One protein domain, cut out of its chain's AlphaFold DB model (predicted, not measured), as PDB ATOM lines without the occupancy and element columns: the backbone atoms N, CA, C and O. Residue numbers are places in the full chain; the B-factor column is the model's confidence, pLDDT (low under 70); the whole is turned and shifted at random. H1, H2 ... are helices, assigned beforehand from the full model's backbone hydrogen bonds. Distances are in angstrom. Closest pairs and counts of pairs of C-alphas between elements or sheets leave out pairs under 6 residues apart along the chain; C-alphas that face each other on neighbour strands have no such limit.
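AT A GLANCE: This is residues 17 to 90 of the 175 residues of an uncharacterized protein of Caulobacter sp. BP25 (UniProt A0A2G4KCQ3). Two long helices, H1 then H3, run nearly end to end as a rod, with short H2 at their joint and H4 folded back beside H3. Residues 17 to 31 of H1 stick out. The printed part has 74 residues, four named helices in the order H1 to H4, no named strand; it is all helix and extended, radius of gyration of the C-alphas 17.5 A, spanning 63 by 19 by 15 A.

HOW THE PARTS SIT: Start at H1, residues 17 to 39; its residues 32 to 39 alone touch H2, residues 50 to 53, the closest C-alphas being Cys 36 and Ala 53, 4.8 A. In H3, residues 56 to 76, look at 58 to 63, which alone touch H2 (closest C-alphas Pro 50 and Ala 59, 4.9 A). H3, with residues 67 to 75 alone, touches H4, residues 82 to 88, a hairpin at a shallow tilt of 7 degrees, opposite ways; C-alphas 71 and 88 are closest, 5.1 A. H1 and H3 are near each other; H4 is apart from H1 and H2. Every O i to N i+4 pair is within hydrogen-bond range in H1, H3 and H4; H2 is too short for one.

IN THESE COORDINATES: Find C-alpha 17 at (-6.456, 65.448, 104.787); H1 runs 33.5 A. H3 runs 30.2 A; H4 ends at C-alpha 88, (20.103, 61.112, 148.219).

THE WHOLE: The farthest C-alphas, Val 17 and Pro 79, are 63.8 A apart. The printed part has no cut or long link; no printed residue is under 70 in pLDDT.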
ATOM      1  N   VAL A  17      -7.472  64.549 104.210       79.75
ATOM      2  CA  VAL A  17      -6.456  65.448 104.787       79.75
ATOM      3  C   VAL A  17      -6.631  65.572 106.305       79.75
ATOM      4  O   VAL A  17      -5.654  65.442 107.042       79.75
ATOM      5  N   ALA A  18      -7.866  65.727 106.791       77.06
ATOM      6  CA  ALA A  18      -8.155  65.745 108.225       77.06
ATOM      7  C   ALA A  18      -7.766  64.422 108.915       77.06
ATOM      8  O   ALA A  18      -7.167  64.445 109.990       77.06
ATOM      9  N   GLY A  19      -8.035  63.276 108.281       76.44
ATOM     10  CA  GLY A  19      -7.619  61.961 108.778       76.44
ATOM     11  C   GLY A  19      -6.098  61.768 108.825       76.44
ATOM     12  O   GLY A  19      -5.580  61.151 109.752       76.44
ATOM     13  N   ILE A  20      -5.350  62.327 107.867       78.19
ATOM     14  CA  ILE A  20      -3.879  62.266 107.872       78.19
ATOM     15  C   ILE A  20      -3.304  63.104 109.021       78.19
ATOM     16  O   ILE A  20      -2.392  62.641 109.705       78.19
ATOM     17  N   HIS A  21      -3.851  64.296 109.281       77.44
ATOM     18  CA  HIS A  21      -3.392  65.148 110.384       77.44
ATOM     19  C   HIS A  21      -3.646  64.528 111.761       77.44
ATOM     20  O   HIS A  21      -2.777  64.614 112.628       77.44
ATOM     21  N   THR A  22      -4.786  63.860 111.965       79.56
ATOM     22  CA  THR A  22      -5.042  63.161 113.231       79.56
ATOM     23  C   THR A  22      -4.084  61.986 113.405       79.56
ATOM     24  O   THR A  22      -3.428  61.894 114.436       79.56
ATOM     25  N   VAL A  23      -3.890  61.137 112.393       79.44
ATOM     26  CA  VAL A  23      -2.954  60.000 112.500       79.44
ATOM     27  C   VAL A  23      -1.499  60.457 112.685       79.44
ATOM     28  O   VAL A  23      -0.745  59.796 113.399       79.44
ATOM     29  N   ALA A  24      -1.094  61.578 112.080       77.56
ATOM     30  CA  ALA A  24       0.240  62.149 112.265       77.56
ATOM     31  C   ALA A  24       0.478  62.609 113.714       77.56
ATOM     32  O   ALA A  24       1.480  62.205 114.304       77.56
ATOM     33  N   GLY A  25      -0.465  63.353 114.307       83.00
ATOM     34  CA  GLY A  25      -0.368  63.788 115.708       83.00
ATOM     35  C   GLY A  25      -0.286  62.611 116.684       83.00
ATOM     36  O   GLY A  25       0.573  62.583 117.559       83.00
ATOM     37  N   TRP A  26      -1.076  61.557 116.454       84.12
ATOM     38  CA  TRP A  26      -1.043  60.352 117.295       84.12
ATOM     39  C   TRP A  26       0.309  59.630 117.278       84.12
ATOM     40  O   TRP A  26       0.710  59.041 118.282       84.12
ATOM     41  N   ARG A  27       1.023  59.639 116.146       87.56
ATOM     42  CA  ARG A  27       2.356  59.020 116.055       87.56
ATOM     43  C   ARG A  27       3.404  59.811 116.830       87.56
ATOM     44  O   ARG A  27       4.279  59.194 117.437       87.56
ATOM     45  N   GLU A  28       3.313  61.135 116.807       86.81
ATOM     46  CA  GLU A  28       4.192  62.019 117.573       86.81
ATOM     47  C   GLU A  28       3.956  61.851 119.080       86.81
ATOM     48  O   GLU A  28       4.897  61.551 119.816       86.81
ATOM     49  N   ASP A  29       2.695  61.880 119.516       87.88
ATOM     50  CA  ASP A  29       2.319  61.638 120.912       87.88
ATOM     51  C   ASP A  29       2.765  60.247 121.390       87.88
ATOM     52  O   ASP A  29       3.315  60.096 122.484       87.88
ATOM     53  N   ALA A  30       2.605  59.213 120.555       91.94
ATOM     54  CA  ALA A  30       3.073  57.864 120.866       91.94
ATOM     55  C   ALA A  30       4.604  57.790 120.999       91.94
ATOM     56  O   ALA A  30       5.114  57.068 121.861       91.94
ATOM     57  N   ALA A  31       5.348  58.531 120.172       92.00
ATOM     58  CA  ALA A  31       6.802  58.603 120.267       92.00
ATOM     59  C   ALA A  31       7.250  59.306 121.560       92.00
ATOM     60  O   ALA A  31       8.139  58.795 122.245       92.00
ATOM     61  N   ILE A  32       6.595  60.411 121.935       90.44
ATOM     62  CA  ILE A  32       6.850  61.140 123.188       90.44
ATOM     63  C   ILE A  32       6.553  60.246 124.397       90.44
ATOM     64  O   ILE A  32       7.395  60.101 125.282       90.44
ATOM     65  N   LEU A  33       5.397  59.577 124.421       93.56
ATOM     66  CA  LEU A  33       5.029  58.662 125.505       93.56
ATOM     67  C   LEU A  33       6.005  57.489 125.621       93.56
ATOM     68  O   LEU A  33       6.388  57.120 126.730       93.56
ATOM     69  N   LYS A  34       6.457  56.928 124.495       94.88
ATOM     70  CA  LYS A  34       7.462  55.858 124.483       94.88
ATOM     71  C   LYS A  34       8.816  56.339 125.013       94.88
ATOM     72  O   LYS A  34       9.446  55.616 125.782       94.88
ATOM     73  N   ALA A  35       9.250  57.541 124.636       93.00
ATOM     74  CA  ALA A  35      10.479  58.144 125.149       93.00
ATOM     75  C   ALA A  35      10.382  58.421 126.657       93.00
ATOM     76  O   ALA A  35      11.298  58.080 127.403       93.00
ATOM     77  N   CYS A  36       9.248  58.955 127.116       95.25
ATOM     78  CA  CYS A  36       8.986  59.161 128.534       95.25
ATOM     79  C   CYS A  36       9.000  57.834 129.309       95.25
ATOM     80  O   CYS A  36       9.704  57.716 130.308       95.25
ATOM     81  N   ALA A  37       8.292  56.811 128.820       95.25
ATOM     82  CA  ALA A  37       8.254  55.487 129.438       95.25
ATOM     83  C   ALA A  37       9.655  54.862 129.552       95.25
ATOM     84  O   ALA A  37       9.991  54.291 130.588       95.25
ATOM     85  N   ALA A  38      10.492  55.014 128.520       94.44
ATOM     86  CA  ALA A  38      11.880  54.564 128.555       94.44
ATOM     87  C   ALA A  38      12.727  55.344 129.577       94.44
ATOM     88  O   ALA A  38      13.560  54.747 130.254       94.44
ATOM     89  N   ALA A  39      12.498  56.652 129.726       93.38
ATOM     90  CA  ALA A  39      13.224  57.497 130.674       93.38
ATOM     91  C   ALA A  39      12.858  57.235 132.147       93.38
ATOM     92  O   ALA A  39      13.678  57.480 133.028       93.38
ATOM     93  N   VAL A  40      11.647  56.738 132.429       95.56
ATOM     94  CA  VAL A  40      11.183  56.423 133.799       95.56
ATOM     95  C   VAL A  40      11.275  54.937 134.157       95.56
ATOM     96  O   VAL A  40      10.878  54.541 135.257       95.56
ATOM     97  N   ALA A  41      11.774  54.098 133.245       95.19
ATOM     98  CA  ALA A  41      11.970  52.677 133.496       95.19
ATOM     99  C   ALA A  41      12.933  52.447 134.676       95.19
ATOM    100  O   ALA A  41      13.838  53.239 134.925       95.19
ATOM    101  N   ILE A  42      12.748  51.343 135.408       88.94
ATOM    102  CA  ILE A  42      13.586  51.003 136.575       88.94
ATOM    103  C   ILE A  42      15.062  50.878 136.184       88.94
ATOM    104  O   ILE A  42      15.923  51.356 136.916       88.94
ATOM    105  N   ASP A  43      15.310  50.306 135.009       90.19
ATOM    106  CA  ASP A  43      16.642  50.072 134.454       90.19
ATOM    107  C   ASP A  43      17.055  51.169 133.459       90.19
ATOM    108  O   ASP A  43      17.919  50.956 132.606       90.19
ATOM    109  N   ALA A  44      16.412  52.342 133.523       88.94
ATOM    110  CA  ALA A  44      16.790  53.465 132.683       88.94
ATOM    111  C   ALA A  44      18.253  53.854 132.961       88.94
ATOM    112  O   ALA A  44      18.674  53.923 134.124       88.94
ATOM    113  N   PRO A  45      19.053  54.124 131.916       85.62
ATOM    114  CA  PRO A  45      20.422  54.564 132.114       85.62
ATOM    115  C   PRO A  45      20.430  55.891 132.890       85.62
ATOM    116  O   PRO A  45      19.565  56.737 132.660       85.62
ATOM    117  N   PRO A  46      21.439  56.147 133.740       78.75
ATOM    118  CA  PRO A  46      21.511  57.365 134.554       78.75
ATOM    119  C   PRO A  46      21.579  58.663 133.730       78.75
ATOM    120  O   PRO A  46      21.361  59.743 134.268       78.75
ATOM    121  N   ALA A  47      21.875  58.569 132.430       83.69
ATOM    122  CA  ALA A  47      21.857  59.693 131.497       83.69
ATOM    123  C   ALA A  47      20.451  60.059 130.977       83.69
ATOM    124  O   ALA A  47      20.296  61.099 130.338       83.69
ATOM    125  N   ALA A  48      19.432  59.223 131.207       87.81
ATOM    126  CA  ALA A  48      18.061  59.548 130.840       87.81
ATOM    127  C   ALA A  48      17.508  60.591 131.821       87.81
ATOM    128  O   ALA A  48      17.363  60.316 133.007       87.81
ATOM    129  N   ASP A  49      17.212  61.794 131.322       89.06
ATOM    130  CA  ASP A  49      16.610  62.882 132.098       89.06
ATOM    131  C   ASP A  49      15.082  62.893 131.891       89.06
ATOM    132  O   ASP A  49      14.615  63.322 130.825       89.06
ATOM    133  N   PRO A  50      14.273  62.465 132.883       91.44
ATOM    134  CA  PRO A  50      12.816  62.512 132.786       91.44
ATOM    135  C   PRO A  50      12.285  63.927 132.545       91.44
ATOM    136  O   PRO A  50      11.235  64.077 131.929       91.44
ATOM    137  N   GLY A  51      13.008  64.969 132.977       92.69
ATOM    138  CA  GLY A  51      12.613  66.367 132.794       92.69
ATOM    139  C   GLY A  51      12.587  66.822 131.335       92.69
ATOM    140  O   GLY A  51      11.890  67.781 131.015       92.69
ATOM    141  N   ARG A  52      13.310  66.128 130.446       93.69
ATOM    142  CA  ARG A  52      13.318  66.407 129.001       93.69
ATOM    143  C   ARG A  52      12.354  65.526 128.216       93.69
ATOM    144  O   ARG A  52      11.885  65.941 127.163       93.69
ATOM    145  N   ALA A  53      12.108  64.308 128.694       93.62
ATOM    146  CA  ALA A  53      11.344  63.298 127.967       93.62
ATOM    147  C   ALA A  53       9.864  63.234 128.373       93.62
ATOM    148  O   ALA A  53       9.051  62.734 127.602       93.62
ATOM    149  N   CYS A  54       9.514  63.710 129.570       95.75
ATOM    150  CA  CYS A  54       8.180  63.568 130.144       95.75
ATOM    151  C   CYS A  54       7.507  64.918 130.435       95.75
ATOM    152  O   CYS A  54       8.186  65.906 130.719       95.75
ATOM    153  N   PRO A  55       6.162  64.951 130.488       95.12
ATOM    154  CA  PRO A  55       5.424  66.041 131.117       95.12
ATOM    155  C   PRO A  55       5.900  66.290 132.556       95.12
ATOM    156  O   PRO A  55       6.273  65.355 133.271       95.12
ATOM    157  N   SER A  56       5.830  67.545 133.007       94.88
ATOM    158  CA  SER A  56       6.397  67.989 134.290       94.88
ATOM    159  C   SER A  56       5.900  67.192 135.501       94.88
ATOM    160  O   SER A  56       6.693  66.861 136.379       94.88
ATOM    161  N   SER A  57       4.620  66.819 135.538       94.62
ATOM    162  CA  SER A  57       4.045  66.014 136.624       94.62
ATOM    163  C   SER A  57       4.678  64.621 136.726       94.62
ATOM    164  O   SER A  57       5.012  64.175 137.824       94.62
ATOM    165  N   ILE A  58       4.904  63.956 135.589       94.81
ATOM    166  CA  ILE A  58       5.536  62.631 135.523       94.81
ATOM    167  C   ILE A  58       7.028  62.741 135.840       94.81
ATOM    168  O   ILE A  58       7.551  61.934 136.605       94.81
ATOM    169  N   ALA A  59       7.704  63.767 135.315       95.75
ATOM    170  CA  ALA A  59       9.118  64.007 135.585       95.75
ATOM    171  C   ALA A  59       9.387  64.224 137.084       95.75
ATOM    172  O   ALA A  59      10.295  63.610 137.644       95.75
ATOM    173  N   VAL A  60       8.569  65.040 137.759       95.69
ATOM    174  CA  VAL A  60       8.679  65.278 139.209       95.69
ATOM    175  C   VAL A  60       8.470  63.982 139.998       95.69
ATOM    176  O   VAL A  60       9.265  63.681 140.890       95.69
ATOM    177  N   ALA A  61       7.452  63.187 139.650       94.81
ATOM    178  CA  ALA A  61       7.187  61.907 140.306       94.81
ATOM    179  C   ALA A  61       8.332  60.895 140.103       94.81
ATOM    180  O   ALA A  61       8.763  60.249 141.058       94.81
ATOM    181  N   ALA A  62       8.873  60.797 138.885       94.44
ATOM    182  CA  ALA A  62       9.991  59.912 138.567       94.44
ATOM    183  C   ALA A  62      11.276  60.317 139.304       94.44
ATOM    184  O   ALA A  62      11.946  59.469 139.892       94.44
ATOM    185  N   LEU A  63      11.597  61.614 139.351       92.88
ATOM    186  CA  LEU A  63      12.747  62.122 140.103       92.88
ATOM    187  C   LEU A  63      12.610  61.852 141.607       92.88
ATOM    188  O   LEU A  63      13.585  61.457 142.249       92.88
ATOM    189  N   ALA A  64      11.410  62.024 142.171       92.38
ATOM    190  CA  ALA A  64      11.140  61.685 143.565       92.38
ATOM    191  C   ALA A  64      11.320  60.180 143.832       92.38
ATOM    192  O   ALA A  64      11.994  59.805 144.792       92.38
ATOM    193  N   ALA A  65      10.794  59.319 142.954       93.00
ATOM    194  CA  ALA A  65      10.955  57.869 143.054       93.00
ATOM    195  C   ALA A  65      12.429  57.436 142.942       93.00
ATOM    196  O   ALA A  65      12.888  56.601 143.722       93.00
ATOM    197  N   ASN A  66      13.196  58.037 142.029       92.12
ATOM    198  CA  ASN A  66      14.624  57.754 141.863       92.12
ATOM    199  C   ASN A  66      15.434  58.160 143.102       92.12
ATOM    200  O   ASN A  66      16.278  57.388 143.559       92.12
ATOM    201  N   ARG A  67      15.141  59.323 143.704       91.75
ATOM    202  CA  ARG A  67      15.759  59.740 144.977       91.75
ATOM    203  C   ARG A  67      15.424  58.785 146.120       91.75
ATOM    204  O   ARG A  67      16.324  58.408 146.863       91.75
ATOM    205  N   ALA A  68      14.165  58.359 146.231       92.75
ATOM    206  CA  ALA A  68      13.747  57.394 147.247       92.75
ATOM    207  C   ALA A  68      14.501  56.061 147.104       92.75
ATOM    208  O   ALA A  68      15.093  55.588 148.069       92.75
ATOM    209  N   ARG A  69      14.597  55.511 145.886       93.44
ATOM    210  CA  ARG A  69      15.364  54.281 145.619       93.44
ATOM    211  C   ARG A  69      16.854  54.432 145.921       93.44
ATOM    212  O   ARG A  69      17.451  53.520 146.484       93.44
ATOM    213  N   ALA A  70      17.455  55.564 145.557       92.75
ATOM    214  CA  ALA A  70      18.858  55.842 145.859       92.75
ATOM    215  C   ALA A  70      19.105  55.933 147.375       92.75
ATOM    216  O   ALA A  70      20.093  55.392 147.872       92.75
ATOM    217  N   CYS A  71      18.184  56.558 148.113       94.56
ATOM    218  CA  CYS A  71      18.205  56.597 149.573       94.56
ATOM    219  C   CYS A  71      18.084  55.183 150.179       94.56
ATOM    220  O   CYS A  71      18.918  54.793 150.997       94.56
ATOM    221  N   ASP A  72      17.126  54.371 149.719       93.94
ATOM    222  CA  ASP A  72      16.950  52.983 150.170       93.94
ATOM    223  C   ASP A  72      18.189  52.119 149.889       93.94
ATOM    224  O   ASP A  72      18.620  51.333 150.737       93.94
ATOM    225  N   ALA A  73      18.790  52.270 148.706       92.81
ATOM    226  CA  ALA A  73      20.020  51.576 148.341       92.81
ATOM    227  C   ALA A  73      21.191  51.981 149.250       92.81
ATOM    228  O   ALA A  73      21.956  51.118 149.681       92.81
ATOM    229  N   ALA A  74      21.303  53.268 149.599       93.88
ATOM    230  CA  ALA A  74      22.336  53.758 150.507       93.88
ATOM    231  C   ALA A  74      22.209  53.160 151.921       93.88
ATOM    232  O   ALA A  74      23.224  52.785 152.509       93.88
ATOM    233  N   PHE A  75      20.982  52.992 152.432       90.88
ATOM    234  CA  PHE A  75      20.731  52.329 153.721       90.88
ATOM    235  C   PHE A  75      20.987  50.821 153.702       90.88
ATOM    236  O   PHE A  75      21.416  50.252 154.706       90.88
ATOM    237  N   ARG A  76      20.705  50.149 152.579       94.06
ATOM    238  CA  ARG A  76      20.926  48.698 152.441       94.06
ATOM    239  C   ARG A  76      22.387  48.332 152.188       94.06
ATOM    240  O   ARG A  76      22.742  47.166 152.366       94.06
ATOM    241  N   ALA A  77      23.225  49.289 151.786       93.88
ATOM    242  CA  ALA A  77      24.650  49.068 151.585       93.88
ATOM    243  C   ALA A  77      25.322  48.541 152.868       93.88
ATOM    244  O   ALA A  77      24.992  48.944 153.987       93.88
ATOM    245  N   ARG A  78      26.266  47.607 152.706       89.31
ATOM    246  CA  ARG A  78      27.079  47.051 153.795       89.31
ATOM    247  C   ARG A  78      28.566  47.201 153.432       89.31
ATOM    248  O   ARG A  78      28.986  46.563 152.469       89.31
ATOM    249  N   PRO A  79      29.358  47.998 154.179       87.88
ATOM    250  CA  PRO A  79      28.943  48.888 155.271       87.88
ATOM    251  C   PRO A  79      27.978  49.990 154.797       87.88
ATOM    252  O   PRO A  79      27.858  50.254 153.603       87.88
ATOM    253  N   GLU A  80      27.266  50.599 155.746       85.25
ATOM    254  CA  GLU A  80      26.271  51.640 155.469       85.25
ATOM    255  C   GLU A  80      26.912  52.829 154.741       85.25
ATOM    256  O   GLU A  80      27.911  53.388 155.203       85.25
ATOM    257  N   ASN A  81      26.351  53.213 153.589       90.50
ATOM    258  CA  ASN A  81      26.884  54.300 152.773       90.50
ATOM    259  C   ASN A  81      26.364  55.647 153.293       90.50
ATOM    260  O   ASN A  81      25.413  56.218 152.754       90.50
ATOM    261  N   THR A  82      26.996  56.155 154.350       89.25
ATOM    262  CA  THR A  82      26.614  57.416 155.009       89.25
ATOM    263  C   THR A  82      26.624  58.611 154.055       89.25
ATOM    264  O   THR A  82      25.729  59.453 154.119       89.25
ATOM    265  N   TYR A  83      27.578  58.661 153.120       90.75
ATOM    266  CA  TYR A  83      27.619  59.690 152.080       90.75
ATOM    267  C   TYR A  83      26.407  59.597 151.143       90.75
ATOM    268  O   TYR A  83      25.771  60.606 150.846       90.75
ATOM    269  N   GLY A  84      26.040  58.382 150.725       90.56
ATOM    270  CA  GLY A  84      24.849  58.135 149.910       90.56
ATOM    271  C   GLY A  84      23.560  58.585 150.600       90.56
ATOM    272  O   GLY A  84      22.728  59.233 149.970       90.56
ATOM    273  N   VAL A  85      23.428  58.326 151.906       91.19
ATOM    274  CA  VAL A  85      22.290  58.801 152.710       91.19
ATOM    275  C   VAL A  85      22.259  60.334 152.755       91.19
ATOM    276  O   VAL A  85      21.218  60.942 152.508       91.19
ATOM    277  N   ALA A  86      23.403  60.982 152.988       91.25
ATOM    278  CA  ALA A  86      23.494  62.443 153.024       91.25
ATOM    279  C   ALA A  86      23.184  63.105 151.667       91.25
ATOM    280  O   ALA A  86      22.619  64.201 151.640       91.25
ATOM    281  N   ALA A  87      23.527  62.451 150.556       92.44
ATOM    282  CA  ALA A  87      23.325  62.977 149.209       92.44
ATOM    283  C   ALA A  87      21.909  62.731 148.659       92.44
ATOM    284  O   ALA A  87      21.340  63.617 148.024       92.44
ATOM    285  N   ALA A  88      21.337  61.542 148.882       93.12
ATOM    286  CA  ALA A  88      20.103  61.112 148.219       93.12
ATOM    287  C   ALA A  88      18.836  61.274 149.070       93.12
ATOM    288  O   ALA A  88      17.750  61.468 148.517       93.12
ATOM    289  N   CYS A  89      18.945  61.177 150.397       94.31
ATOM    290  CA  CYS A  89      17.779  61.182 151.273       94.31
ATOM    291  C   CYS A  89      17.230  62.592 151.525       94.31
ATOM    292  O   CYS A  89      17.922  63.602 151.381       94.31
ATOM    293  N   THR A  90      15.962  62.656 151.929       94.25
ATOM    294  CA  THR A  90      15.295  63.897 152.340       94.25
ATOM    295  C   THR A  90      15.710  64.318 153.751       94.25
ATOM    296  O   THR A  90      16.207  63.510 154.535       94.25
TER     297      THR A  90